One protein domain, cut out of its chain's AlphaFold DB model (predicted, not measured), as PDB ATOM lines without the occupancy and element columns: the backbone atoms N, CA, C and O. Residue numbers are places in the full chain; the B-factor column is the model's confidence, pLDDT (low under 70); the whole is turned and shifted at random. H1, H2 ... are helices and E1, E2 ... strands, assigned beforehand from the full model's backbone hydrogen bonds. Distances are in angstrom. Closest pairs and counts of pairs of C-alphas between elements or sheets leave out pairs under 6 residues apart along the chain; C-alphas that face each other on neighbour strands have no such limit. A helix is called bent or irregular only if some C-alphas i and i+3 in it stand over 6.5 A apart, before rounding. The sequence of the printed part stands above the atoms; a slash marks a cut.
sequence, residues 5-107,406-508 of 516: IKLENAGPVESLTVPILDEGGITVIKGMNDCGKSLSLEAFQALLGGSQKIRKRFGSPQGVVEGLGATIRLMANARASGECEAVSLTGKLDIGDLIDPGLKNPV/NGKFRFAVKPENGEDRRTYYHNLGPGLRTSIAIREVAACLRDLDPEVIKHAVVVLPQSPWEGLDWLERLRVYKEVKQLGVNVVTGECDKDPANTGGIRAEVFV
ATOM      1  N   ILE A   5     149.129 157.154 141.432       89.88
ATOM      2  CA  ILE A   5     150.265 157.731 142.150       89.88
ATOM      3  C   ILE A   5     151.538 157.021 141.688       89.88
ATOM      4  O   ILE A   5     151.626 155.793 141.721       89.88
ATOM      5  N   LYS A   6     152.531 157.794 141.260       92.19
ATOM      6  CA  LYS A   6     153.828 157.326 140.780       92.19
ATOM      7  C   LYS A   6     154.930 157.748 141.737       92.19
ATOM      8  O   LYS A   6     154.986 158.890 142.190       92.19
ATOM      9  N   LEU A   7     155.825 156.812 142.015       92.12
ATOM     10  CA  LEU A   7     157.013 157.000 142.827       92.12
ATOM     11  C   LEU A   7     158.229 156.573 142.010       92.12
ATOM     12  O   LEU A   7     158.320 155.416 141.609       92.12
ATOM     13  N   GLU A   8     159.168 157.485 141.786       92.00
ATOM     14  CA  GLU A   8     160.394 157.227 141.031       92.00
ATOM     15  C   GLU A   8     161.622 157.674 141.824       92.00
ATOM     16  O   GLU A   8     161.690 158.804 142.318       92.00
ATOM     17  N   ASN A   9     162.630 156.802 141.915       90.50
ATOM     18  CA  ASN A   9     163.905 157.082 142.580       90.50
ATOM     19  C   ASN A   9     163.749 157.651 144.009       90.50
ATOM     20  O   ASN A   9     164.404 158.637 144.373       90.50
ATOM     21  N   ALA A  10     162.915 157.026 144.843       87.31
ATOM     22  CA  ALA A  10     162.659 157.431 146.226       87.31
ATOM     23  C   ALA A  10     163.089 156.334 147.212       87.31
ATOM     24  O   ALA A  10     162.617 155.201 147.147       87.31
ATOM     25  N   GLY A  11     163.993 156.655 148.140       86.00
ATOM     26  CA  GLY A  11     164.566 155.664 149.053       86.00
ATOM     27  C   GLY A  11     165.158 154.460 148.298       86.00
ATOM     28  O   GLY A  11     165.969 154.664 147.400       86.00
ATOM     29  N   PRO A  12     164.796 153.209 148.624       87.62
ATOM     30  CA  PRO A  12     165.248 152.036 147.869       87.62
ATOM     31  C   PRO A  12     164.424 151.763 146.591       87.62
ATOM     32  O   PRO A  12     164.797 150.884 145.814       87.62
ATOM     33  N   VAL A  13     163.337 152.504 146.347       89.25
ATOM     34  CA  VAL A  13     162.393 152.266 145.246       89.25
ATOM     35  C   VAL A  13     162.880 152.910 143.950       89.25
ATOM     36  O   VAL A  13     163.155 154.111 143.895       89.25
ATOM     37  N   GLU A  14     162.969 152.105 142.891       89.19
ATOM     38  CA  GLU A  14     163.296 152.569 141.538       89.19
ATOM     39  C   GLU A  14     162.087 153.184 140.839       89.19
ATOM     40  O   GLU A  14     162.133 154.345 140.437       89.19
ATOM     41  N   SER A  15     161.006 152.411 140.744       91.38
ATOM     42  CA  SER A  15     159.722 152.822 140.192       91.38
ATOM     43  C   SER A  15     158.608 152.030 140.875       91.38
ATOM     44  O   SER A  15     158.745 150.826 141.097       91.38
ATOM     45  N   LEU A  16     157.518 152.704 141.219       93.50
ATOM     46  CA  LEU A  16     156.288 152.103 141.720       93.50
ATOM     47  C   LEU A  16     155.112 152.936 141.210       93.50
ATOM     48  O   LEU A  16     155.121 154.160 141.311       93.50
ATOM     49  N   THR A  17     154.094 152.273 140.668       93.38
ATOM     50  CA  THR A  17     152.842 152.911 140.244       93.38
ATOM     51  C   THR A  17     151.688 152.268 140.993       93.38
ATOM     52  O   THR A  17     151.556 151.046 140.981       93.38
ATOM     53  N   VAL A  18     150.868 153.084 141.646       92.62
ATOM     54  CA  VAL A  18     149.714 152.658 142.439       92.62
ATOM     55  C   VAL A  18     148.436 153.186 141.788       92.62
ATOM     56  O   VAL A  18     148.309 154.404 141.645       92.62
ATOM     57  N   PRO A  19     147.503 152.310 141.370       91.06
ATOM     58  CA  PRO A  19     146.221 152.739 140.827       91.06
ATOM     59  C   PRO A  19     145.305 153.293 141.922       91.06
ATOM     60  O   PRO A  19     145.268 152.770 143.038       91.06
ATOM     61  N   ILE A  20     144.537 154.317 141.556       87.69
ATOM     62  CA  ILE A  20     143.393 154.833 142.306       87.69
ATOM     63  C   ILE A  20     142.136 154.284 141.636       87.69
ATOM     64  O   ILE A  20     141.957 154.413 140.427       87.69
ATOM     65  N   LEU A  21     141.315 153.583 142.407       87.38
ATOM     66  CA  LEU A  21     140.172 152.825 141.921       87.38
ATOM     67  C   LEU A  21     138.917 153.697 141.958       87.38
ATOM     68  O   LEU A  21     138.586 154.256 143.004       87.38
ATOM     69  N   ASP A  22     138.196 153.750 140.838       81.88
ATOM     70  CA  ASP A  22     136.989 154.579 140.682       81.88
ATOM     71  C   ASP A  22     135.866 154.184 141.666       81.88
ATOM     72  O   ASP A  22     135.110 155.032 142.129       81.88
ATOM     73  N   GLU A  23     135.760 152.894 142.011       82.81
ATOM     74  CA  GLU A  23     134.787 152.368 142.987       82.81
ATOM     75  C   GLU A  23     135.346 152.300 144.420       82.81
ATOM     76  O   GLU A  23     134.724 151.713 145.306       82.81
ATOM     77  N   GLY A  24     136.547 152.833 144.654       84.69
ATOM     78  CA  GLY A  24     137.303 152.563 145.869       84.69
ATOM     79  C   GLY A  24     137.773 151.108 145.977       84.69
ATOM     80  O   GLY A  24     137.463 150.231 145.165       84.69
ATOM     81  N   GLY A  25     138.573 150.840 147.001       88.88
ATOM     82  CA  GLY A  25     139.150 149.528 147.258       88.88
ATOM     83  C   GLY A  25     140.497 149.626 147.957       88.88
ATOM     84  O   GLY A  25     140.867 150.668 148.494       88.88
ATOM     85  N   ILE A  26     141.224 148.513 147.978       90.62
ATOM     86  CA  ILE A  26     142.499 148.412 148.686       90.62
ATOM     87  C   ILE A  26     143.590 148.056 147.681       90.62
ATOM     88  O   ILE A  26     143.478 147.057 146.974       90.62
ATOM     89  N   THR A  27     144.663 148.839 147.659       93.38
ATOM     90  CA  THR A  27     145.887 148.539 146.918       93.38
ATOM     91  C   THR A  27     147.003 148.198 147.900       93.38
ATOM     92  O   THR A  27     147.312 148.963 148.816       93.38
ATOM     93  N   VAL A  28     147.625 147.039 147.702       93.69
ATOM     94  CA  VAL A  28     148.676 146.495 148.561       93.69
ATOM     95  C   VAL A  28     150.012 146.563 147.834       93.69
ATOM     96  O   VAL A  28     150.197 145.976 146.768       93.69
ATOM     97  N   ILE A  29     150.964 147.272 148.428       94.25
ATOM     98  CA  ILE A  29     152.352 147.333 147.987       94.25
ATOM     99  C   ILE A  29     153.066 146.085 148.509       94.25
ATOM    100  O   ILE A  29     153.305 145.955 149.712       94.25
ATOM    101  N   LYS A  30     153.416 145.172 147.603       92.00
ATOM    102  CA  LYS A  30     154.099 143.915 147.914       92.00
ATOM    103  C   LYS A  30     155.585 143.968 147.602       92.00
ATOM    104  O   LYS A  30     156.025 144.614 146.652       92.00
ATOM    105  N   GLY A  31     156.351 143.250 148.413       89.94
ATOM    106  CA  GLY A  31     157.774 143.007 148.198       89.94
ATOM    107  C   GLY A  31     158.462 142.465 149.448       89.94
ATOM    108  O   GLY A  31     157.870 142.419 150.531       89.94
ATOM    109  N   MET A  32     159.724 142.062 149.310       87.50
ATOM    110  CA  MET A  32     160.532 141.542 150.421       87.50
ATOM    111  C   MET A  32     160.851 142.621 151.472       87.50
ATOM    112  O   MET A  32     160.544 143.807 151.304       87.50
ATOM    113  N   ASN A  33     161.449 142.227 152.595       86.50
ATOM    114  CA  ASN A  33     161.963 143.188 153.574       86.50
ATOM    115  C   ASN A  33     162.975 144.145 152.919       86.50
ATOM    116  O   ASN A  33     163.646 143.786 151.957       86.50
ATOM    117  N   ASP A  34     163.021 145.383 153.412       84.19
ATOM    118  CA  ASP A  34     163.918 146.451 152.944       84.19
ATOM    119  C   ASP A  34     163.758 146.908 151.480       84.19
ATOM    120  O   ASP A  34     164.509 147.765 151.016       84.19
ATOM    121  N   CYS A  35     162.722 146.459 150.757       87.88
ATOM    122  CA  CYS A  35     162.461 146.924 149.386       87.88
ATOM    123  C   CYS A  35     161.804 148.319 149.292       87.88
ATOM    124  O   CYS A  35     161.621 148.834 148.191       87.88
ATOM    125  N   GLY A  36     161.451 148.944 150.426       87.19
ATOM    126  CA  GLY A  36     160.894 150.305 150.469       87.19
ATOM    127  C   GLY A  36     159.389 150.438 150.667       87.19
ATOM    128  O   GLY A  36     158.864 151.520 150.413       87.19
ATOM    129  N   LYS A  37     158.686 149.395 151.129       90.81
ATOM    130  CA  LYS A  37     157.229 149.437 151.377       90.81
ATOM    131  C   LYS A  37     156.824 150.584 152.308       90.81
ATOM    132  O   LYS A  37     156.093 151.473 151.889       90.81
ATOM    133  N   SER A  38     157.367 150.622 153.527       88.38
ATOM    134  CA  SER A  38     157.061 151.673 154.510       88.38
ATOM    135  C   SER A  38     157.416 153.071 154.000       88.38
ATOM    136  O   SER A  38     156.627 153.994 154.155       88.38
ATOM    137  N   LEU A  39     158.551 153.213 153.306       88.44
ATOM    138  CA  LEU A  39     158.969 154.488 152.716       88.44
ATOM    139  C   LEU A  39     158.035 154.935 151.583       88.44
ATOM    140  O   LEU A  39     157.801 156.127 151.422       88.44
ATOM    141  N   SER A  40     157.474 153.995 150.816       91.31
ATOM    142  CA  SER A  40     156.466 154.299 149.792       91.31
ATOM    143  C   SER A  40     155.176 154.818 150.424       91.31
ATOM    144  O   SER A  40     154.603 155.786 149.934       91.31
ATOM    145  N   LEU A  41     154.751 154.228 151.548       90.56
ATOM    146  CA  LEU A  41     153.599 154.714 152.310       90.56
ATOM    147  C   LEU A  41     153.859 156.119 152.869       90.56
ATOM    148  O   LEU A  41     153.047 157.009 152.646       90.56
ATOM    149  N   GLU A  42     155.013 156.359 153.502       87.94
ATOM    150  CA  GLU A  42     155.425 157.702 153.947       87.94
ATOM    151  C   GLU A  42     155.454 158.704 152.784       87.94
ATOM    152  O   GLU A  42     155.071 159.865 152.943       87.94
ATOM    153  N   ALA A  43     155.878 158.253 151.599       88.00
ATOM    154  CA  ALA A  43     155.925 159.093 150.416       88.00
ATOM    155  C   ALA A  43     154.537 159.523 149.939       88.00
ATOM    156  O   ALA A  43     154.337 160.683 149.577       88.00
ATOM    157  N   PHE A  44     153.571 158.609 149.991       88.19
ATOM    158  CA  PHE A  44     152.180 158.922 149.690       88.19
ATOM    159  C   PHE A  44     151.563 159.816 150.758       88.19
ATOM    160  O   PHE A  44     150.878 160.768 150.403       88.19
ATOM    161  N   GLN A  45     151.863 159.597 152.042       84.56
ATOM    162  CA  GLN A  45     151.405 160.498 153.104       84.56
ATOM    163  C   GLN A  45     151.902 161.935 152.881       84.56
ATOM    164  O   GLN A  45     151.117 162.872 153.015       84.56
ATOM    165  N   ALA A  46     153.165 162.122 152.476       82.62
ATOM    166  CA  ALA A  46     153.689 163.455 152.173       82.62
ATOM    167  C   ALA A  46     153.045 164.071 150.919       82.62
ATOM    168  O   ALA A  46     152.748 165.264 150.917       82.62
ATOM    169  N   LEU A  47     152.810 163.277 149.861       83.06
ATOM    170  CA  LEU A  47     152.102 163.728 148.649       83.06
ATOM    171  C   LEU A  47     150.700 164.241 148.988       83.06
ATOM    172  O   LEU A  47     150.264 165.269 148.479       83.06
ATOM    173  N   LEU A  48     150.048 163.554 149.918       77.44
ATOM    174  CA  LEU A  48     148.751 163.878 150.484       77.44
ATOM    175  C   LEU A  48     148.829 165.011 151.543       77.44
ATOM    176  O   LEU A  48     147.889 165.218 152.306       77.44
ATOM    177  N   GLY A  49     149.925 165.772 151.616       72.12
ATOM    178  CA  GLY A  49     150.053 166.956 152.478       72.12
ATOM    179  C   GLY A  49     150.554 166.693 153.903       72.12
ATOM    180  O   GLY A  49     150.504 167.595 154.738       72.12
ATOM    181  N   GLY A  50     151.037 165.486 154.198       72.00
ATOM    182  CA  GLY A  50     151.713 165.168 155.455       72.00
ATOM    183  C   GLY A  50     153.144 165.734 155.550       72.00
ATOM    184  O   GLY A  50     153.735 166.187 154.568       72.00
ATOM    185  N   SER A  51     153.731 165.717 156.753       70.31
ATOM    186  CA  SER A  51     155.056 166.296 157.057       70.31
ATOM    187  C   SER A  51     156.246 165.321 156.954       70.31
ATOM    188  O   SER A  51     157.325 165.587 157.496       70.31
ATOM    189  N   GLN A  52     156.061 164.163 156.326       79.62
ATOM    190  CA  GLN A  52     157.036 163.076 156.253       79.62
ATOM    191  C   GLN A  52     158.245 163.483 155.394       79.62
ATOM    192  O   GLN A  52     158.126 164.128 154.351       79.62
ATOM    193  N   LYS A  53     159.452 163.099 155.830       78.88
ATOM    194  CA  LYS A  53     160.705 163.446 155.142       78.88
ATOM    195  C   LYS A  53     161.139 162.329 154.203       78.88
ATOM    196  O   LYS A  53     161.839 161.408 154.614       78.88
ATOM    197  N   ILE A  54     160.818 162.468 152.924       81.81
ATOM    198  CA  ILE A  54     161.247 161.514 151.897       81.81
ATOM    199  C   ILE A  54     162.637 161.892 151.372       81.81
ATOM    200  O   ILE A  54     162.935 163.061 151.121       81.81
ATOM    201  N   ARG A  55     163.493 160.889 151.161       83.12
ATOM    202  CA  ARG A  55     164.806 161.054 150.521       83.12
ATOM    203  C   ARG A  55     164.813 160.411 149.141       83.12
ATOM    204  O   ARG A  55     164.170 159.388 148.923       83.12
ATOM    205  N   LYS A  56     165.588 160.983 148.219       86.19
ATOM    206  CA  LYS A  56     165.854 160.356 146.919       86.19
ATOM    207  C   LYS A  56     166.680 159.074 147.070       86.19
ATOM    208  O   LYS A  56     167.395 158.905 148.061       86.19
ATOM    209  N   ARG A  57     166.615 158.210 146.059       83.31
ATOM    210  CA  ARG A  57     167.431 157.001 145.953       83.31
ATOM    211  C   ARG A  57     168.915 157.335 145.874       83.31
ATOM    212  O   ARG A  57     169.321 158.343 145.288       83.31
ATOM    213  N   PHE A  58     169.728 156.492 146.505       79.25
ATOM    214  CA  PHE A  58     171.177 156.648 146.496       79.25
ATOM    215  C   PHE A  58     171.718 156.539 145.063       79.25
ATOM    216  O   PHE A  58     171.331 155.643 144.321       79.25
ATOM    217  N   GLY A  59     172.592 157.468 144.670       79.44
ATOM    218  CA  GLY A  59     173.153 157.531 143.314       79.44
ATOM    219  C   GLY A  59     172.255 158.196 142.263       79.44
ATOM    220  O   GLY A  59     172.768 158.645 141.243       79.44
ATOM    221  N   SER A  60     170.951 158.354 142.515       83.25
ATOM    222  CA  SER A  60     170.046 159.011 141.566       83.25
ATOM    223  C   SER A  60     170.202 160.541 141.605       83.25
ATOM    224  O   SER A  60     170.342 161.128 142.689       83.25
ATOM    225  N   PRO A  61     170.162 161.243 140.454       81.25
ATOM    226  CA  PRO A  61     170.260 162.704 140.421       81.25
ATOM    227  C   PRO A  61     169.052 163.368 141.103       81.25
ATOM    228  O   PRO A  61     169.232 164.287 141.908       81.25
ATOM    229  N   GLN A  62     167.853 162.823 140.878       83.56
ATOM    230  CA  GLN A  62     166.563 163.301 141.379       83.56
ATOM    231  C   GLN A  62     165.633 162.108 141.668       83.56
ATOM    232  O   GLN A  62     165.792 161.050 141.063       83.56
ATOM    233  N   GLY A  63     164.673 162.295 142.577       86.88
ATOM    234  CA  GLY A  63     163.480 161.450 142.705       86.88
ATOM    235  C   GLY A  63     162.190 162.262 142.586       86.88
ATOM    236  O   GLY A  63     162.214 163.490 142.722       86.88
ATOM    237  N   VAL A  64     161.074 161.592 142.310       88.88
ATOM    238  CA  VAL A  64     159.762 162.217 142.096       88.88
ATOM    239  C   VAL A  64     158.668 161.381 142.758       88.88
ATOM    240  O   VAL A  64     158.671 160.156 142.663       88.88
ATOM    241  N   VAL A  65     157.737 162.062 143.421       88.81
ATOM    242  CA  VAL A  65     156.440 161.513 143.832       88.81
ATOM    243  C   VAL A  65     155.368 162.353 143.154       88.81
ATOM    244  O   VAL A  65     155.350 163.566 143.355       88.81
ATOM    245  N   GLU A  66     154.516 161.754 142.332       88.50
ATOM    246  CA  GLU A  66     153.527 162.479 141.528       88.50
ATOM    247  C   GLU A  66     152.198 161.733 141.488       88.50
ATOM    248  O   GLU A  66     152.163 160.514 141.349       88.50
ATOM    249  N   GLY A  67     151.097 162.467 141.584       84.31
ATOM    250  CA  GLY A  67     149.749 161.931 141.455       84.31
ATOM    251  C   GLY A  67     148.735 162.892 142.057       84.31
ATOM    252  O   GLY A  67     149.099 163.723 142.890       84.31
ATOM    253  N   LEU A  68     147.469 162.765 141.650       79.56
ATOM    254  CA  LEU A  68     146.351 163.511 142.246       79.56
ATOM    255  C   LEU A  68     146.605 165.033 142.254       79.56
ATOM    256  O   LEU A  68     146.511 165.670 143.300       79.56
ATOM    257  N   GLY A  69     147.058 165.598 141.129       74.69
ATOM    258  CA  GLY A  69     147.349 167.035 140.979       74.69
ATOM    259  C   GLY A  69     148.615 167.565 141.680       74.69
ATOM    260  O   GLY A  69     149.014 168.706 141.441       74.69
ATOM    261  N   ALA A  70     149.299 166.757 142.501       81.12
ATOM    262  CA  ALA A  70     150.489 167.167 143.251       81.12
ATOM    263  C   ALA A  70     151.784 166.511 142.741       81.12
ATOM    264  O   ALA A  70     151.805 165.376 142.259       81.12
ATOM    265  N   THR A  71     152.909 167.219 142.896       82.50
ATOM    266  CA  THR A  71     154.248 166.682 142.613       82.50
ATOM    267  C   THR A  71     155.257 167.100 143.684       82.50
ATOM    268  O   THR A  71     155.485 168.287 143.928       82.50
ATOM    269  N   ILE A  72     155.946 166.127 144.279       83.31
ATOM    270  CA  ILE A  72     157.071 166.334 145.197       83.31
ATOM    271  C   ILE A  72     158.368 165.938 144.496       83.31
ATOM    272  O   ILE A  72     158.580 164.774 144.152       83.31
ATOM    273  N   ARG A  73     159.281 166.902 144.319       82.62
ATOM    274  CA  ARG A  73     160.617 166.642 143.761       82.62
ATOM    275  C   ARG A  73     161.637 166.438 144.877       82.62
ATOM    276  O   ARG A  73     161.898 167.338 145.680       82.62
ATOM    277  N   LEU A  74     162.261 165.265 144.887       83.00
ATOM    278  CA  LEU A  74     163.270 164.851 145.857       83.00
ATOM    279  C   LEU A  74     164.665 165.256 145.356       83.00
ATOM    280  O   LEU A  74     165.284 164.572 144.538       83.00
ATOM    281  N   MET A  75     165.154 166.393 145.850       72.81
ATOM    282  CA  MET A  75     166.495 166.939 145.591       72.81
ATOM    283  C   MET A  75     167.231 167.194 146.919       72.81
ATOM    284  O   MET A  75     166.698 166.901 147.986       72.81
ATOM    285  N   ALA A  76     168.446 167.759 146.878       61.72
ATOM    286  CA  ALA A  76     169.177 168.165 148.090       61.72
ATOM    287  C   ALA A  76     168.351 169.104 148.998       61.72
ATOM    288  O   ALA A  76     168.448 169.013 150.216       61.72
ATOM    289  N   ASN A  77     167.490 169.932 148.395       51.72
ATOM    290  CA  ASN A  77     166.399 170.644 149.056       51.72
ATOM    291  C   ASN A  77     165.082 170.214 148.395       51.72
ATOM    292  O   ASN A  77     164.859 170.528 147.223       51.72
ATOM    293  N   ALA A  78     164.234 169.476 149.113       56.34
ATOM    294  CA  ALA A  78     162.928 169.061 148.606       56.34
ATOM    295  C   ALA A  78     162.007 170.283 148.448       56.34
ATOM    296  O   ALA A  78     161.938 171.137 149.334       56.34
ATOM    297  N   ARG A  79     161.314 170.379 147.311       55.19
ATOM    298  CA  ARG A  79     160.276 171.388 147.060       55.19
ATOM    299  C   ARG A  79     159.040 170.674 146.518       55.19
ATOM    300  O   ARG A  79     159.157 169.897 145.569       55.19
ATOM    301  N   ALA A  80     157.890 170.927 147.135       56.00
ATOM    302  CA  ALA A  80     156.588 170.505 146.629       56.00
ATOM    303  C   ALA A  80     156.043 171.570 145.660       56.00
ATOM    304  O   ALA A  80     156.279 172.763 145.863       56.00
ATOM    305  N   SER A  81     155.352 171.143 144.604       46.72
ATOM    306  CA  SER A  81     154.671 172.018 143.642       46.72
ATOM    307  C   SER A  81     153.331 171.409 143.224       46.72
ATOM    308  O   SER A  81     153.274 170.203 142.987       46.72
ATOM    309  N   GLY A  82     152.300 172.244 143.078       44.75
ATOM    310  CA  GLY A  82     150.918 171.818 142.811       44.75
ATOM    311  C   GLY A  82     150.067 171.758 144.085       44.75
ATOM    312  O   GLY A  82     150.607 171.671 145.188       44.75
ATOM    313  N   GLU A  83     148.747 171.836 143.926       50.75
ATOM    314  CA  GLU A  83     147.767 171.565 144.984       50.75
ATOM    315  C   GLU A  83     147.224 170.149 144.764       50.75
ATOM    316  O   GLU A  83     146.909 169.780 143.636       50.75
ATOM    317  N   CYS A  84     147.173 169.327 145.816       51.22
ATOM    318  CA  CYS A  84     146.636 167.974 145.694       51.22
ATOM    319  C   CYS A  84     145.122 168.051 145.435       51.22
ATOM    320  O   CYS A  84     144.386 168.605 146.246       51.22
ATOM    321  N   GLU A  85     144.682 167.500 144.304       50.44
ATOM    322  CA  GLU A  85     143.284 167.453 143.856       50.44
ATOM    323  C   GLU A  85     142.473 166.387 144.612       50.44
ATOM    324  O   GLU A  85     141.245 166.442 144.654       50.44
ATOM    325  N   ALA A  86     143.152 165.442 145.269       53.75
ATOM    326  CA  ALA A  86     142.520 164.516 146.193       53.75
ATOM    327  C   ALA A  86     142.298 165.161 147.560       53.75
ATOM    328  O   ALA A  86     143.204 165.764 148.146       53.75
ATOM    329  N   VAL A  87     141.120 164.929 148.146       50.84
ATOM    330  CA  VAL A  87     140.924 165.202 149.570       50.84
ATOM    331  C   VAL A  87     141.640 164.135 150.368       50.84
ATOM    332  O   VAL A  87     141.146 163.049 150.667       50.84
ATOM    333  N   SER A  88     142.860 164.494 150.715       52.12
ATOM    334  CA  SER A  88     143.628 163.825 151.730       52.12
ATOM    335  C   SER A  88     143.081 164.172 153.109       52.12
ATOM    336  O   SER A  88     143.086 165.329 153.537       52.12
ATOM    337  N   LEU A  89     142.699 163.144 153.861       50.91
ATOM    338  CA  LEU A  89     142.644 163.260 155.313       50.91
ATOM    339  C   LEU A  89     144.043 163.323 155.930       50.91
ATOM    340  O   LEU A  89     144.207 163.883 157.003       50.91
ATOM    341  N   THR A  90     145.060 162.812 155.245       49.00
ATOM    342  CA  THR A  90     146.426 162.591 155.730       49.00
ATOM    343  C   THR A  90     147.210 163.859 156.085       49.00
ATOM    344  O   THR A  90     148.134 163.793 156.888       49.00
ATOM    345  N   GLY A  91     146.801 165.036 155.598       49.66
ATOM    346  CA  GLY A  91     147.337 166.319 156.082       49.66
ATOM    347  C   GLY A  91     146.849 166.718 157.490       49.66
ATOM    348  O   GLY A  91     147.457 167.571 158.134       49.66
ATOM    349  N   LYS A  92     145.750 166.117 157.977       54.62
ATOM    350  CA  LYS A  92     145.108 166.397 159.283       54.62
ATOM    351  C   LYS A  92     144.846 165.149 160.147       54.62
ATOM    352  O   LYS A  92     144.511 165.295 161.320       54.62
ATOM    353  N   LEU A  93     144.970 163.951 159.584       63.19
ATOM    354  CA  LEU A  93     144.684 162.656 160.195       63.19
ATOM    355  C   LEU A  93     145.744 161.643 159.787       63.19
ATOM    356  O   LEU A  93     145.775 161.192 158.646       63.19
ATOM    357  N   ASP A  94     146.524 161.190 160.757       72.06
ATOM    358  CA  ASP A  94     147.206 159.912 160.641       72.06
ATOM    359  C   ASP A  94     146.270 158.813 161.169       72.06
ATOM    360  O   ASP A  94     145.917 158.782 162.351       72.06
ATOM    361  N   ILE A  95     145.831 157.904 160.293       80.38
ATOM    362  CA  ILE A  95     145.061 156.726 160.724       80.38
ATOM    363  C   ILE A  95     145.887 155.856 161.686       80.38
ATOM    364  O   ILE A  95     145.318 155.182 162.543       80.38
ATOM    365  N   GLY A  96     147.220 155.917 161.596       81.69
ATOM    366  CA  GLY A  96     148.141 155.318 162.552       81.69
ATOM    367  C   GLY A  96     147.888 155.806 163.976       81.69
ATOM    368  O   GLY A  96     147.712 154.970 164.857       81.69
ATOM    369  N   ASP A  97     147.734 157.116 164.192       84.56
ATOM    370  CA  ASP A  97     147.449 157.686 165.519       84.56
ATOM    371  C   ASP A  97     146.093 157.229 166.075       84.56
ATOM    372  O   ASP A  97     145.919 157.073 167.288       84.56
ATOM    373  N   LEU A  98     145.124 156.961 165.193       87.75
ATOM    374  CA  LEU A  98     143.834 156.400 165.589       87.75
ATOM    375  C   LEU A  98     143.955 154.925 166.018       87.75
ATOM    376  O   LEU A  98     143.305 154.491 166.974       87.75
ATOM    377  N   ILE A  99     144.796 154.139 165.346       87.81
ATOM    378  CA  ILE A  99     145.015 152.713 165.639       87.81
ATOM    379  C   ILE A  99     145.913 152.557 166.873       87.81
ATOM    380  O   ILE A  99     145.516 151.984 167.900       87.81
ATOM    381  N   ASP A 100     147.119 153.107 166.800       87.50
ATOM    382  CA  ASP A 100     148.145 153.046 167.827       87.50
ATOM    383  C   ASP A 100     149.042 154.302 167.810       87.50
ATOM    384  O   ASP A 100     150.020 154.348 167.067       87.50
ATOM    385  N   PRO A 101     148.770 155.299 168.672       87.81
ATOM    386  CA  PRO A 101     149.590 156.509 168.769       87.81
ATOM    387  C   PRO A 101     150.942 156.262 169.471       87.81
ATOM    388  O   PRO A 101     151.634 157.206 169.843       87.81
ATOM    389  N   GLY A 102     151.313 155.006 169.762       87.25
ATOM    390  CA  GLY A 102     152.587 154.653 170.402       87.25
ATOM    391  C   GLY A 102     152.678 155.013 171.891       87.25
ATOM    392  O   GLY A 102     153.748 154.927 172.501       87.25
ATOM    393  N   LEU A 103     151.565 155.412 172.510       89.00
ATOM    394  CA  LEU A 103     151.504 155.804 173.915       89.00
ATOM    395  C   LEU A 103     151.196 154.601 174.815       89.00
ATOM    396  O   LEU A 103     150.146 153.972 174.704       89.00
ATOM    397  N   LYS A 104     152.087 154.335 175.781       89.25
ATOM    398  CA  LYS A 104     151.916 153.251 176.770       89.25
ATOM    399  C   LYS A 104     150.714 153.453 177.693       89.25
ATOM    400  O   LYS A 104     150.140 152.481 178.163       89.25
ATOM    401  N   ASN A 105     150.373 154.706 178.008       93.00
ATOM    402  CA  ASN A 105     149.244 155.016 178.878       93.00
ATOM    403  C   ASN A 105     147.937 154.968 178.060       93.00
ATOM    404  O   ASN A 105     147.772 155.809 177.173       93.00
ATOM    405  N   PRO A 106     146.985 154.072 178.385       91.94
ATOM    406  CA  PRO A 106     145.742 153.931 177.630       91.94
ATOM    407  C   PRO A 106     144.885 155.205 177.587       91.94
ATOM    408  O   PRO A 106     144.268 155.489 176.565       91.94
ATOM    409  N   VAL A 107     144.868 155.995 178.670       92.25
ATOM    410  CA  VAL A 107     144.132 157.272 178.744       92.25
ATOM    411  C   VAL A 107     144.754 158.299 177.803       92.25
ATOM    412  O   VAL A 107     144.048 158.996 177.081       92.25
ATOM    413  N   ASN A 406     138.164 156.514 187.050       83.44
ATOM    414  CA  ASN A 406     138.957 157.644 187.540       83.44
ATOM    415  C   ASN A 406     138.499 158.990 186.958       83.44
ATOM    416  O   ASN A 406     139.195 160.003 187.093       83.44
ATOM    417  N   GLY A 407     137.355 159.030 186.276       80.81
ATOM    418  CA  GLY A 407     136.822 160.265 185.725       80.81
ATOM    419  C   GLY A 407     137.546 160.750 184.464       80.81
ATOM    420  O   GLY A 407     137.424 161.938 184.147       80.81
ATOM    421  N   LYS A 408     138.324 159.899 183.777       86.44
ATOM    422  CA  LYS A 408     139.087 160.243 182.564       86.44
ATOM    423  C   LYS A 408     138.402 159.736 181.301       86.44
ATOM    424  O   LYS A 408     137.808 158.664 181.286       86.44
ATOM    425  N   PHE A 409     138.523 160.498 180.218       87.25
ATOM    426  CA  PHE A 409     137.929 160.128 178.937       87.25
ATOM    427  C   PHE A 409     138.668 158.962 178.282       87.25
ATOM    428  O   PHE A 409     139.899 158.956 178.204       87.25
ATOM    429  N   ARG A 410     137.899 157.990 177.797       91.50
ATOM    430  CA  ARG A 410     138.355 156.773 177.121       91.50
ATOM    431  C   ARG A 410     137.455 156.475 175.933       91.50
ATOM    432  O   ARG A 410     136.311 156.922 175.890       91.50
ATOM    433  N   PHE A 411     137.946 155.661 175.005       91.94
ATOM    434  CA  PHE A 411     137.091 155.057 173.991       91.94
ATOM    435  C   PHE A 411     136.689 153.647 174.399       91.94
ATOM    436  O   PHE A 411     137.525 152.833 174.793       91.94
ATOM    437  N   ALA A 412     135.405 153.349 174.253       90.75
ATOM    438  CA  ALA A 412     134.858 152.012 174.374       90.75
ATOM    439  C   ALA A 412     134.189 151.588 173.067       90.75
ATOM    440  O   ALA A 412     133.761 152.420 172.273       90.75
ATOM    441  N   VAL A 413     134.090 150.282 172.861       89.12
ATOM    442  CA  VAL A 413     133.422 149.676 171.711       89.12
ATOM    443  C   VAL A 413     132.388 148.693 172.235       89.12
ATOM    444  O   VAL A 413     132.642 147.976 173.211       89.12
ATOM    445  N   LYS A 414     131.212 148.676 171.604       82.19
ATOM    446  CA  LYS A 414     130.205 147.646 171.859       82.19
ATOM    447  C   LYS A 414     130.493 146.444 170.949       82.19
ATOM    448  O   LYS A 414     130.641 146.647 169.745       82.19
ATOM    449  N   PRO A 415     130.610 145.217 171.485       68.94
ATOM    450  CA  PRO A 415     130.789 144.041 170.645       68.94
ATOM    451  C   PRO A 415     129.568 143.841 169.736       68.94
ATOM    452  O   PRO A 415     128.428 144.055 170.147       68.94
ATOM    453  N   GLU A 416     129.806 143.401 168.498       65.19
ATOM    454  CA  GLU A 416     128.748 143.153 167.502       65.19
ATOM    455  C   GLU A 416     127.808 142.002 167.912       65.19
ATOM    456  O   GLU A 416     126.678 141.924 167.441       65.19
ATOM    457  N   ASN A 417     128.231 141.163 168.864       62.44
ATOM    458  CA  ASN A 417     127.513 139.971 169.324       62.44
ATOM    459  C   ASN A 417     126.329 140.268 170.270       62.44
ATOM    460  O   ASN A 417     125.766 139.347 170.853       62.44
ATOM    461  N   GLY A 418     125.955 141.535 170.468       55.41
ATOM    462  CA  GLY A 418     124.780 141.919 171.264       55.41
ATOM    463  C   GLY A 418     124.956 141.848 172.786       55.41
ATOM    464  O   GLY A 418     124.065 142.290 173.510       55.41
ATOM    465  N   GLU A 419     126.096 141.369 173.290       59.62
ATOM    466  CA  GLU A 419     126.433 141.467 174.712       59.62
ATOM    467  C   GLU A 419     126.607 142.936 175.122       59.62
ATOM    468  O   GLU A 419     127.290 143.720 174.462       59.62
ATOM    469  N   ASP A 420     126.015 143.326 176.250       59.56
ATOM    470  CA  ASP A 420     126.056 144.715 176.725       59.56
ATOM    471  C   ASP A 420     127.400 145.099 177.378       59.56
ATOM    472  O   ASP A 420     127.579 146.194 177.915       59.56
ATOM    473  N   ARG A 421     128.391 144.200 177.312       71.50
ATOM    474  CA  ARG A 421     129.717 144.410 177.883       71.50
ATOM    475  C   ARG A 421     130.587 145.229 176.934       71.50
ATOM    476  O   ARG A 421     131.217 144.711 176.014       71.50
ATOM    477  N   ARG A 422     130.660 146.533 177.198       83.00
ATOM    478  CA  ARG A 422     131.612 147.435 176.537       83.00
ATOM    479  C   ARG A 422     133.050 147.034 176.872       83.00
ATOM    480  O   ARG A 422     133.362 146.713 178.018       83.00
ATOM    481  N   THR A 423     133.929 147.114 175.878       89.06
ATOM    482  CA  THR A 423     135.374 146.905 176.049       89.06
ATOM    483  C   THR A 423     136.117 148.165 175.627       89.06
ATOM    484  O   THR A 423     135.758 148.788 174.629       89.06
ATOM    485  N   TYR A 424     137.148 148.565 176.377       92.25
ATOM    486  CA  TYR A 424     137.974 149.709 175.988       92.25
ATOM    487  C   TYR A 424     138.689 149.441 174.665       92.25
ATOM    488  O   TYR A 424     139.274 148.376 174.481       92.25
ATOM    489  N   TYR A 425     138.698 150.432 173.777       91.88
ATOM    490  CA  TYR A 425     139.290 150.325 172.446       91.88
ATOM    491  C   TYR A 425     140.768 149.910 172.493       91.88
ATOM    492  O   TYR A 425     141.199 149.040 171.742       91.88
ATOM    493  N   HIS A 426     141.529 150.458 173.443       90.25
ATOM    494  CA  HIS A 426     142.931 150.094 173.666       90.25
ATOM    495  C   HIS A 426     143.149 148.600 173.984       90.25
ATOM    496  O   HIS A 426     144.215 148.071 173.692       90.25
ATOM    497  N   ASN A 427     142.154 147.914 174.558       89.50
ATOM    498  CA  ASN A 427     142.258 146.497 174.917       89.50
ATOM    499  C   ASN A 427     141.958 145.564 173.734       89.50
ATOM    500  O   ASN A 427     142.092 144.348 173.866       89.50
ATOM    501  N   LEU A 428     141.516 146.106 172.596       87.38
ATOM    502  CA  LEU A 428     141.219 145.316 171.411       87.38
ATOM    503  C   LEU A 428     142.510 144.896 170.696       87.38
ATOM    504  O   LEU A 428     143.512 145.622 170.670       87.38
ATOM    505  N   GLY A 429     142.457 143.726 170.059       81.38
ATOM    506  CA  GLY A 429     143.540 143.243 169.208       81.38
ATOM    507  C   GLY A 429     143.874 144.246 168.089       81.38
ATOM    508  O   GLY A 429     142.974 144.950 167.619       81.38
ATOM    509  N   PRO A 430     145.139 144.322 167.633       78.25
ATOM    510  CA  PRO A 430     145.564 145.264 166.593       78.25
ATOM    511  C   PRO A 430     144.710 145.206 165.321       78.25
ATOM    512  O   PRO A 430     144.365 146.251 164.772       78.25
ATOM    513  N   GLY A 431     144.301 144.006 164.896       76.00
ATOM    514  CA  GLY A 431     143.438 143.835 163.729       76.00
ATOM    515  C   GLY A 431     142.068 144.502 163.897       76.00
ATOM    516  O   GLY A 431     141.675 145.340 163.091       76.00
ATOM    517  N   LEU A 432     141.370 144.234 165.003       80.31
ATOM    518  CA  LEU A 432     140.060 144.839 165.256       80.31
ATOM    519  C   LEU A 432     140.144 146.364 165.445       80.31
ATOM    520  O   LEU A 432     139.273 147.089 164.965       80.31
ATOM    521  N   ARG A 433     141.211 146.869 166.088       86.62
ATOM    522  CA  ARG A 433     141.481 148.318 166.162       86.62
ATOM    523  C   ARG A 433     141.607 148.928 164.767       86.62
ATOM    524  O   ARG A 433     140.971 149.932 164.474       86.62
ATOM    525  N   THR A 434     142.367 148.277 163.894       82.81
ATOM    526  CA  THR A 434     142.575 148.703 162.504       82.81
ATOM    527  C   THR A 434     141.271 148.760 161.718       82.81
ATOM    528  O   THR A 434     140.966 149.782 161.110       82.81
ATOM    529  N   SER A 435     140.471 147.696 161.799       78.62
ATOM    530  CA  SER A 435     139.145 147.603 161.177       78.62
ATOM    531  C   SER A 435     138.234 148.757 161.626       78.62
ATOM    532  O   SER A 435     137.701 149.504 160.807       78.62
ATOM    533  N   ILE A 436     138.139 149.007 162.937       85.00
ATOM    534  CA  ILE A 436     137.357 150.124 163.493       85.00
ATOM    535  C   ILE A 436     137.892 151.488 163.043       85.00
ATOM    536  O   ILE A 436     137.100 152.337 162.645       85.00
ATOM    537  N   ALA A 437     139.206 151.711 163.076       85.94
ATOM    538  CA  ALA A 437     139.799 152.984 162.672       85.94
ATOM    539  C   ALA A 437     139.473 153.333 161.213       85.94
ATOM    540  O   ALA A 437     139.100 154.469 160.929       85.94
ATOM    541  N   ILE A 438     139.543 152.357 160.301       78.88
ATOM    542  CA  ILE A 438     139.175 152.554 158.893       78.88
ATOM    543  C   ILE A 438     137.695 152.932 158.772       78.88
ATOM    544  O   ILE A 438     137.372 153.880 158.056       78.88
ATOM    545  N   ARG A 439     136.805 152.260 159.519       77.38
ATOM    546  CA  ARG A 439     135.369 152.596 159.553       77.38
ATOM    547  C   ARG A 439     135.114 154.023 160.013       77.38
ATOM    548  O   ARG A 439     134.312 154.720 159.398       77.38
ATOM    549  N   GLU A 440     135.793 154.466 161.067       82.75
ATOM    550  CA  GLU A 440     135.648 155.831 161.581       82.75
ATOM    551  C   GLU A 440     136.161 156.873 160.590       82.75
ATOM    552  O   GLU A 440     135.497 157.881 160.352       82.75
ATOM    553  N   VAL A 441     137.313 156.619 159.966       77.81
ATOM    554  CA  VAL A 441     137.889 157.496 158.940       77.81
ATOM    555  C   VAL A 441     136.949 157.607 157.747       77.81
ATOM    556  O   VAL A 441     136.627 158.712 157.312       77.81
ATOM    557  N   ALA A 442     136.440 156.480 157.259       73.62
ATOM    558  CA  ALA A 442     135.515 156.468 156.139       73.62
ATOM    559  C   ALA A 442     134.148 157.080 156.501       73.62
ATOM    560  O   ALA A 442     133.532 157.758 155.681       73.62
ATOM    561  N   ALA A 443     133.683 156.931 157.748       74.25
ATOM    562  CA  ALA A 443     132.514 157.651 158.243       74.25
ATOM    563  C   ALA A 443     132.743 159.168 158.284       74.25
ATOM    564  O   ALA A 443     131.861 159.911 157.870       74.25
ATOM    565  N   CYS A 444     133.920 159.623 158.713       73.50
ATOM    566  CA  CYS A 444     134.269 161.040 158.686       73.50
ATOM    567  C   CYS A 444     134.340 161.593 157.255       73.50
ATOM    568  O   CYS A 444     133.910 162.717 157.030       73.50
ATOM    569  N   LEU A 445     134.838 160.807 156.293       70.50
ATOM    570  CA  LEU A 445     134.857 161.179 154.874       70.50
ATOM    571  C   LEU A 445     133.451 161.351 154.289       70.50
ATOM    572  O   LEU A 445     133.252 162.244 153.478       70.50
ATOM    573  N   ARG A 446     132.470 160.542 154.710       66.50
ATOM    574  CA  ARG A 446     131.071 160.672 154.253       66.50
ATOM    575  C   ARG A 446     130.398 161.972 154.674       66.50
ATOM    576  O   ARG A 446     129.471 162.408 154.003       66.50
ATOM    577  N   ASP A 447     130.827 162.550 155.793       65.88
ATOM    578  CA  ASP A 447     130.329 163.853 156.238       65.88
ATOM    579  C   ASP A 447     130.929 165.006 155.406       65.88
ATOM    580  O   ASP A 447     130.501 166.153 155.547       65.88
ATOM    581  N   LEU A 448     131.917 164.717 154.547       63.50
ATOM    582  CA  LEU A 448     132.462 165.641 153.554       63.50
ATOM    583  C   LEU A 448     131.678 165.531 152.229       63.50
ATOM    584  O   LEU A 448     130.928 164.585 152.004       63.50
ATOM    585  N   ASP A 449     131.832 166.530 151.359       62.41
ATOM    586  CA  ASP A 449     131.111 166.662 150.082       62.41
ATOM    587  C   ASP A 449     131.166 165.368 149.216       62.41
ATOM    588  O   ASP A 449     132.238 164.785 149.049       62.41
ATOM    589  N   PRO A 450     130.049 164.883 148.636       60.47
ATOM    590  CA  PRO A 450     130.035 163.693 147.777       60.47
ATOM    591  C   PRO A 450     130.984 163.736 146.568       60.47
ATOM    592  O   PRO A 450     131.481 162.689 146.152       60.47
ATOM    593  N   GLU A 451     131.258 164.915 145.998       59.78
ATOM    594  CA  GLU A 451     132.216 165.065 144.885       59.78
ATOM    595  C   GLU A 451     133.671 164.861 145.350       59.78
ATOM    596  O   GLU A 451     134.521 164.409 144.586       59.78
ATOM    597  N   VAL A 452     133.936 165.109 146.635       59.78
ATOM    598  CA  VAL A 452     135.243 164.975 147.291       59.78
ATOM    599  C   VAL A 452     135.612 163.507 147.574       59.78
ATOM    600  O   VAL A 452     136.793 163.153 147.593       59.78
ATOM    601  N   ILE A 453     134.621 162.627 147.744       59.28
ATOM    602  CA  ILE A 453     134.828 161.214 148.108       59.28
ATOM    603  C   ILE A 453     135.467 160.406 146.967       59.28
ATOM    604  O   ILE A 453     136.252 159.501 147.242       59.28
ATOM    605  N   LYS A 454     135.211 160.765 145.698       59.06
ATOM    606  CA  LYS A 454     135.718 160.040 144.511       59.06
ATOM    607  C   LYS A 454     137.247 159.897 144.478       59.06
ATOM    608  O   LYS A 454     137.753 158.941 143.902       59.06
ATOM    609  N   HIS A 455     137.969 160.812 145.127       65.12
ATOM    610  CA  HIS A 455     139.434 160.834 145.173       65.12
ATOM    611  C   HIS A 455     139.987 160.660 146.599       65.12
ATOM    612  O   HIS A 455     141.145 160.983 146.856       65.12
ATOM    613  N   ALA A 456     139.187 160.174 147.556       74.69
ATOM    614  CA  ALA A 456     139.643 160.029 148.935       74.69
ATOM    615  C   ALA A 456     140.654 158.878 149.065       74.69
ATOM    616  O   ALA A 456     140.306 157.705 148.903       74.69
ATOM    617  N   VAL A 457     141.905 159.215 149.392       80.81
ATOM    618  CA  VAL A 457     142.990 158.245 149.602       80.81
ATOM    619  C   VAL A 457     143.377 158.188 151.078       80.81
ATOM    620  O   VAL A 457     143.660 159.208 151.704       80.81
ATOM    621  N   VAL A 458     143.418 156.977 151.633       83.44
ATOM    622  CA  VAL A 458     143.838 156.681 153.006       83.44
ATOM    623  C   VAL A 458     145.070 155.786 152.965       83.44
ATOM    624  O   VAL A 458     145.035 154.678 152.435       83.44
ATOM    625  N   VAL A 459     146.169 156.242 153.560       87.31
ATOM    626  CA  VAL A 459     147.388 155.436 153.679       87.31
ATOM    627  C   VAL A 459     147.375 154.703 155.016       87.31
ATOM    628  O   VAL A 459     147.464 155.332 156.068       87.31
ATOM    629  N   LEU A 460     147.270 153.376 154.978       88.12
ATOM    630  CA  LEU A 460     147.257 152.519 156.162       88.12
ATOM    631  C   LEU A 460     148.666 151.957 156.427       88.12
ATOM    632  O   LEU A 460     149.243 151.349 155.518       88.12
ATOM    633  N   PRO A 461     149.213 152.075 157.654       87.75
ATOM    634  CA  PRO A 461     150.510 151.490 157.977       87.75
ATOM    635  C   PRO A 461     150.540 149.970 157.735       87.75
ATOM    636  O   PRO A 461     149.556 149.274 157.975       87.75
ATOM    637  N   GLN A 462     151.691 149.452 157.293       88.94
ATOM    638  CA  GLN A 462     151.867 148.040 156.914       88.94
ATOM    639  C   GLN A 462     151.515 147.063 158.052       88.94
ATOM    640  O   GLN A 462     150.753 146.123 157.853       88.94
ATOM    641  N   SER A 463     152.062 147.281 159.251       86.19
ATOM    642  CA  SER A 463     151.915 146.338 160.372       86.19
ATOM    643  C   SER A 463     150.448 146.093 160.786       86.19
ATOM    644  O   SER A 463     150.069 144.928 160.931       86.19
ATOM    645  N   PRO A 464     149.601 147.134 160.926       84.56
ATOM    646  CA  PRO A 464     148.153 146.994 161.075       84.56
ATOM    647  C   PRO A 464     147.478 146.088 160.041       84.56
ATOM    648  O   PRO A 464     146.700 145.217 160.425       84.56
ATOM    649  N   TRP A 465     147.781 146.260 158.749       87.75
ATOM    650  CA  TRP A 465     147.190 145.463 157.667       87.75
ATOM    651  C   TRP A 465     147.603 143.991 157.732       87.75
ATOM    652  O   TRP A 465     146.770 143.089 157.628       87.75
ATOM    653  N   GLU A 466     148.894 143.737 157.939       86.62
ATOM    654  CA  GLU A 466     149.431 142.378 158.010       86.62
ATOM    655  C   GLU A 466     148.838 141.578 159.172       86.62
ATOM    656  O   GLU A 466     148.627 140.373 159.034       86.62
ATOM    657  N   GLY A 467     148.514 142.255 160.277       81.31
ATOM    658  CA  GLY A 467     147.881 141.661 161.452       81.31
ATOM    659  C   GLY A 467     146.389 141.334 161.304       81.31
ATOM    660  O   GLY A 467     145.823 140.758 162.232       81.31
ATOM    661  N   LEU A 468     145.740 141.700 160.191       83.62
ATOM    662  CA  LEU A 468     144.339 141.356 159.928       83.62
ATOM    663  C   LEU A 468     144.207 139.922 159.412       83.62
ATOM    664  O   LEU A 468     144.895 139.533 158.460       83.62
ATOM    665  N   ASP A 469     143.262 139.172 159.982       82.00
ATOM    666  CA  ASP A 469     142.822 137.895 159.424       82.00
ATOM    667  C   ASP A 469     142.004 138.087 158.132       82.00
ATOM    668  O   ASP A 469     141.665 139.202 157.728       82.00
ATOM    669  N   TRP A 470     141.701 136.984 157.443       84.25
ATOM    670  CA  TRP A 470     140.989 137.036 156.167       84.25
ATOM    671  C   TRP A 470     139.569 137.614 156.282       84.25
ATOM    672  O   TRP A 470     139.155 138.364 155.395       84.25
ATOM    673  N   LEU A 471     138.835 137.310 157.358       81.88
ATOM    674  CA  LEU A 471     137.463 137.792 157.551       81.88
ATOM    675  C   LEU A 471     137.442 139.308 157.757       81.88
ATOM    676  O   LEU A 471     136.629 140.002 157.143       81.88
ATOM    677  N   GLU A 472     138.368 139.832 158.559       79.94
ATOM    678  CA  GLU A 472     138.512 141.268 158.775       79.94
ATOM    679  C   GLU A 472     139.014 141.982 157.514       79.94
ATOM    680  O   GLU A 472     138.472 143.026 157.157       79.94
ATOM    681  N   ARG A 473     139.963 141.406 156.755       86.62
ATOM    682  CA  ARG A 473     140.372 141.965 155.447       86.62
ATOM    683  C   ARG A 473     139.203 142.025 154.461       86.62
ATOM    684  O   ARG A 473     139.043 143.026 153.764       86.62
ATOM    685  N   LEU A 474     138.364 140.986 154.413       85.81
ATOM    686  CA  LEU A 474     137.154 140.955 153.588       85.81
ATOM    687  C   LEU A 474     136.144 142.023 154.026       85.81
ATOM    688  O   LEU A 474     135.541 142.682 153.177       85.81
ATOM    689  N   ARG A 475     135.951 142.197 155.338       79.31
ATOM    690  CA  ARG A 475     135.059 143.214 155.903       79.31
ATOM    691  C   ARG A 475     135.534 144.622 155.551       79.31
ATOM    692  O   ARG A 475     134.760 145.375 154.968       79.31
ATOM    693  N   VAL A 476     136.811 144.924 155.797       80.81
ATOM    694  CA  VAL A 476     137.432 146.207 155.437       80.81
ATOM    695  C   VAL A 476     137.310 146.459 153.935       80.81
ATOM    696  O   VAL A 476     136.895 147.540 153.535       80.81
ATOM    697  N   TYR A 477     137.597 145.465 153.089       86.62
ATOM    698  CA  TYR A 477     137.448 145.596 151.636       86.62
ATOM    699  C   TYR A 477     136.016 145.956 151.220       86.62
ATOM    700  O   TYR A 477     135.821 146.894 150.446       86.62
ATOM    701  N   LYS A 478     135.013 145.234 151.741       84.75
ATOM    702  CA  LYS A 478     133.598 145.495 151.434       84.75
ATOM    703  C   LYS A 478     133.190 146.906 151.842       84.75
ATOM    704  O   LYS A 478     132.521 147.583 151.069       84.75
ATOM    705  N   GLU A 479     133.605 147.340 153.026       78.62
ATOM    706  CA  GLU A 479     133.285 148.670 153.541       78.62
ATOM    707  C   GLU A 479     133.970 149.767 152.728       78.62
ATOM    708  O   GLU A 479     133.301 150.674 152.252       78.62
ATOM    709  N   VAL A 480     135.277 149.662 152.491       82.00
ATOM    710  CA  VAL A 480     136.052 150.638 151.711       82.00
ATOM    711  C   VAL A 480     135.485 150.792 150.295       82.00
ATOM    712  O   VAL A 480     135.322 151.918 149.826       82.00
ATOM    713  N   LYS A 481     135.089 149.683 149.652       84.69
ATOM    714  CA  LYS A 481     134.442 149.692 148.335       84.69
ATOM    715  C   LYS A 481     133.031 150.291 148.371       84.69
ATOM    716  O   LYS A 481     132.682 151.107 147.529       84.69
ATOM    717  N   GLN A 482     132.215 149.933 149.366       81.44
ATOM    718  CA  GLN A 482     130.892 150.542 149.555       81.44
ATOM    719  C   GLN A 482     130.988 152.062 149.765       81.44
ATOM    720  O   GLN A 482     130.077 152.801 149.395       81.44
ATOM    721  N   LEU A 483     132.080 152.514 150.382       75.75
ATOM    722  CA  LEU A 483     132.330 153.909 150.722       75.75
ATOM    723  C   LEU A 483     133.050 154.681 149.605       75.75
ATOM    724  O   LEU A 483     133.189 155.892 149.736       75.75
ATOM    725  N   GLY A 484     133.498 154.018 148.532       79.25
ATOM    726  CA  GLY A 484     134.250 154.654 147.443       79.25
ATOM    727  C   GLY A 484     135.631 155.174 147.857       79.25
ATOM    728  O   GLY A 484     136.181 156.046 147.196       79.25
ATOM    729  N   VAL A 485     136.193 154.675 148.962       81.88
ATOM    730  CA  VAL A 485     137.481 155.138 149.505       81.88
ATOM    731  C   VAL A 485     138.617 154.299 148.927       81.88
ATOM    732  O   VAL A 485     138.474 153.095 148.740       81.88
ATOM    733  N   ASN A 486     139.775 154.902 148.668       86.69
ATOM    734  CA  ASN A 486     140.975 154.192 148.232       86.69
ATOM    735  C   ASN A 486     141.946 154.013 149.401       86.69
ATOM    736  O   ASN A 486     142.495 154.984 149.911       86.69
ATOM    737  N   VAL A 487     142.189 152.776 149.827       88.06
ATOM    738  CA  VAL A 487     143.183 152.462 150.862       88.06
ATOM    739  C   VAL A 487     144.465 151.967 150.210       88.06
ATOM    740  O   VAL A 487     144.440 151.039 149.406       88.06
ATOM    741  N   VAL A 488     145.603 152.539 150.595       90.94
ATOM    742  CA  VAL A 488     146.925 152.069 150.173       90.94
ATOM    743  C   VAL A 488     147.694 151.566 151.386       90.94
ATOM    744  O   VAL A 488     147.818 152.272 152.385       90.94
ATOM    745  N   THR A 489     148.212 150.343 151.313       93.00
ATOM    746  CA  THR A 489     148.971 149.719 152.408       93.00
ATOM    747  C   THR A 489     150.108 148.844 151.887       93.00
ATOM    748  O   THR A 489     150.288 148.720 150.679       93.00
ATOM    749  N   GLY A 490     150.909 148.268 152.781       91.88
ATOM    750  CA  GLY A 490     152.015 147.372 152.446       91.88
ATOM    751  C   GLY A 490     151.787 145.960 152.980       91.88
ATOM    752  O   GLY A 490     151.154 145.788 154.017       91.88
ATOM    753  N   GLU A 491     152.332 144.959 152.296       91.50
ATOM    754  CA  GLU A 491     152.387 143.573 152.775       91.50
ATOM    755  C   GLU A 491     153.694 142.921 152.307       91.50
ATOM    756  O   GLU A 491     154.144 143.121 151.176       91.50
ATOM    757  N   CYS A 492     154.343 142.149 153.172       89.06
ATOM    758  CA  CYS A 492     155.469 141.320 152.776       89.06
ATOM    759  C   CYS A 492     155.028 140.257 151.771       89.06
ATOM    760  O   CYS A 492     154.016 139.578 151.960       89.06
ATOM    761  N   ASP A 493     155.806 140.103 150.700       86.69
ATOM    762  CA  ASP A 493     155.527 139.050 149.735       86.69
ATOM    763  C   ASP A 493     155.723 137.671 150.378       86.69
ATOM    764  O   ASP A 493     156.687 137.447 151.114       86.69
ATOM    765  N   LYS A 494     154.781 136.764 150.115       80.69
ATOM    766  CA  LYS A 494     154.785 135.395 150.641       80.69
ATOM    767  C   LYS A 494     155.464 134.422 149.683       80.69
ATOM    768  O   LYS A 494     155.806 133.324 150.108       80.69
ATOM    769  N   ASP A 495     155.651 134.813 148.423       79.25
ATOM    770  CA  ASP A 495     156.323 133.989 147.425       79.25
ATOM    771  C   ASP A 495     157.838 134.273 147.412       79.25
ATOM    772  O   ASP A 495     158.265 135.330 146.938       79.25
ATOM    773  N   PRO A 496     158.683 133.345 147.901       68.50
ATOM    774  CA  PRO A 496     160.132 133.519 147.889       68.50
ATOM    775  C   PRO A 496     160.733 133.486 146.475       68.50
ATOM    776  O   PRO A 496     161.862 133.943 146.296       68.50
ATOM    777  N   ALA A 497     160.016 132.967 145.469       70.38
ATOM    778  CA  ALA A 497     160.450 133.016 144.072       70.38
ATOM    779  C   ALA A 497     160.276 134.417 143.468       70.38
ATOM    780  O   ALA A 497     160.915 134.752 142.464       70.38
ATOM    781  N   ASN A 498     159.464 135.262 144.105       68.56
ATOM    782  CA  ASN A 498     159.230 136.627 143.681       68.56
ATOM    783  C   ASN A 498     160.364 137.550 144.149       68.56
ATOM    784  O   ASN A 498     160.241 138.351 145.071       68.56
ATOM    785  N   THR A 499     161.504 137.431 143.469       63.34
ATOM    786  CA  THR A 499     162.653 138.346 143.604       63.34
ATOM    787  C   THR A 499     162.424 139.684 142.884       63.34
ATOM    788  O   THR A 499     163.272 140.578 142.926       63.34
ATOM    789  N   GLY A 500     161.271 139.827 142.218       59.53
ATOM    790  CA  GLY A 500     160.886 140.959 141.388       59.53
ATOM    791  C   GLY A 500     160.486 142.188 142.197       59.53
ATOM    792  O   GLY A 500     159.315 142.542 142.235       59.53
ATOM    793  N   GLY A 501     161.463 142.860 142.808       76.44
ATOM    794  CA  GLY A 501     161.337 144.234 143.302       76.44
ATOM    795  C   GLY A 501     160.104 144.532 144.174       76.44
ATOM    796  O   GLY A 501     159.605 143.690 144.916       76.44
ATOM    797  N   ILE A 502     159.653 145.783 144.132       89.50
ATOM    798  CA  ILE A 502     158.447 146.273 144.810       89.50
ATOM    799  C   ILE A 502     157.346 146.481 143.765       89.50
ATOM    800  O   ILE A 502     157.624 146.984 142.678       89.50
ATOM    801  N   ARG A 503     156.100 146.108 144.072       91.31
ATOM    802  CA  ARG A 503     154.962 146.274 143.151       91.31
ATOM    803  C   ARG A 503     153.668 146.591 143.888       91.31
ATOM    804  O   ARG A 503     153.552 146.307 145.074       91.31
ATOM    805  N   ALA A 504     152.694 147.147 143.179       92.38
ATOM    806  CA  ALA A 504     151.355 147.400 143.696       92.38
ATOM    807  C   ALA A 504     150.362 146.391 143.113       92.38
ATOM    808  O   ALA A 504     150.326 146.187 141.902       92.38
ATOM    809  N   GLU A 505     149.541 145.783 143.964       92.44
ATOM    810  CA  GLU A 505     148.472 144.869 143.564       92.44
ATOM    811  C   GLU A 505     147.144 145.323 144.165       92.44
ATOM    812  O   GLU A 505     147.075 145.674 145.342       92.44
ATOM    813  N   VAL A 506     146.071 145.284 143.377       92.00
ATOM    814  CA  VAL A 506     144.720 145.493 143.907       92.00
ATOM    815  C   VAL A 506     144.334 144.267 144.727       92.00
ATOM    816  O   VAL A 506     144.367 143.141 144.232       92.00
ATOM    817  N   PHE A 507     143.967 144.477 145.988       90.88
ATOM    818  CA  PHE A 507     143.458 143.413 146.836       90.88
ATOM    819  C   PHE A 507     142.063 143.015 146.362       90.88
ATOM    820  O   PHE A 507     141.103 143.781 146.467       90.88
ATOM    821  N   VAL A 508     141.964 141.789 145.862       87.25
ATOM    822  CA  VAL A 508     140.699 141.121 145.574       87.25
ATOM    823  C   VAL A 508     140.588 139.972 146.569       87.25
ATOM    824  O   VAL A 508     141.480 139.119 146.602       87.25
TER     825      VAL A 508
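Overview. This is residues 5 to 107 and 406 to 508 of the 516 residues of an uncharacterized protein of marine sediment metagenome (UniProt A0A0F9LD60). Two sheets, E2 E1 E4 E5 E6 and E8 E9 E3 E10, come close at their edge strands E2 and E10 and make a bent wall round one helix, H1, which packs on both. On the other face of the four-strand sheet packs H6, with H3 side by side with it; E7 and the loop after it lie far out, beyond H3. The 206 printed residues hold six named helices and ten named strands, in the order E1 E2 E3 H1 E4 E5 E6 H2 E7 H3 H4 E8 H5 H6 E9 E10, and the class is mixed, helices and strands. The five-strand sheet is antiparallel throughout and the other is mixed. The whole is compact, with a radius of gyration of the C-alphas of 17.8 A and spans of 59 by 42 by 36 A.

Along the chain. E1, residues 5 to 10, begins at C-alpha 5 (150.265, 157.731, 142.150). E2, residues 13 to 19, is 16.8 A long and E3, residues 25 to 31, 19.8 A. H1, residues 37 to 47, is 15.4 A long. E4 is residues 63 to 67, E5 residues 70 to 74, E6 residues 79 to 81 and H2 residues 95 to 99. After the cut come E7, residues 409 to 413, and the longest helix, H3, residues 430 to 446, 24.5 A from C-alpha 430 (145.564, 145.264, 166.593). H4 is residues 450 to 453, E8 residues 457 to 459 and H5 residues 462 to 466. H6, residues 470 to 482, is 18.1 A long and E9, residues 486 to 492, 19.9 A. E10, residues 503 to 506, ends at C-alpha 506 (144.720, 145.493, 143.907).

Arrangement. In the five-strand sheet E1 and E2 are a hairpin, with N 7 and O 16 2.8 A apart, within hydrogen-bond range. E1 and E4 are antiparallel, with N 6 and O 66 at 2.7 A. E4 E5 E6 form a meander, each strand the antiparallel neighbour of the one before, with N 72 and O 65 at 2.8 A and N 81 and O 71 at 2.9 A. H1 is on this sheet, making two layers, at a height of 8.6 A over the sheet; the C-alphas of Leu 47 and Ile 72 are the closest of H1 and E5, 6.6 A apart. The four-strand sheet is strongly twisted: E8 and E9 are parallel, with N 458 and O 486 at 2.8 A, E9 and E3 parallel, with N 27 and O 487 at 2.8 A, and E3 and E10 antiparallel, with N 28 and O 505 at 2.8 A. The two sheets form a sandwich, face to face over 24 pairs of C-alphas within 10 A, their best planes 44 degrees apart. H1 is on this sheet too, at a height of 8.8 A, along E9 at 1 degrees on the local plane; with H6 on the other face there are three layers. E8, H5 H6 and E9 are a strand-helix-strand unit, parallel neighbour strands with helices between, its crossover right-handed. H5 stands at the sheet's level, at a height of 2.3 A. H3 and H6 touch at Ser 435 and Val 476, their closest C-alphas, 6.2 A apart, at a shallow tilt of 4 degrees, the same way. H3 touches H2, with the C-alphas of Ile 99 and Thr 434 closest at 5.6 A, and H5 with residues 430 to 434 alone, Thr 434 and Pro 464 having the closest C-alphas, 6.0 A apart. H4 is close to H3 but not clearly touching, at 6.8 A between the C-alphas of Leu 445 and Ile 453. E7 pairs with no named strand; residues 412 to 413 of it pair antiparallel with residues 423 to 424. In H1, H2, H3, H5 and H6 every O i to N i+4 pair is within hydrogen-bond range; H4 is too short for one.

Size, cuts and confidence. The C-alphas farthest apart, of Pro 61 and Asp 420, are 60.0 A apart. Residues 108 to 405 are not printed, and C-alphas 107 and 406 are 10.2 A apart across the cut. The links H1 to E4, E6 to H2 and E7 to H3 are long. Mean pLDDT of the printed part is 80.0; 38 residues are under 70, namely 76 to 93, 415 to 420, 446 to 455, 496 and 498 to 500.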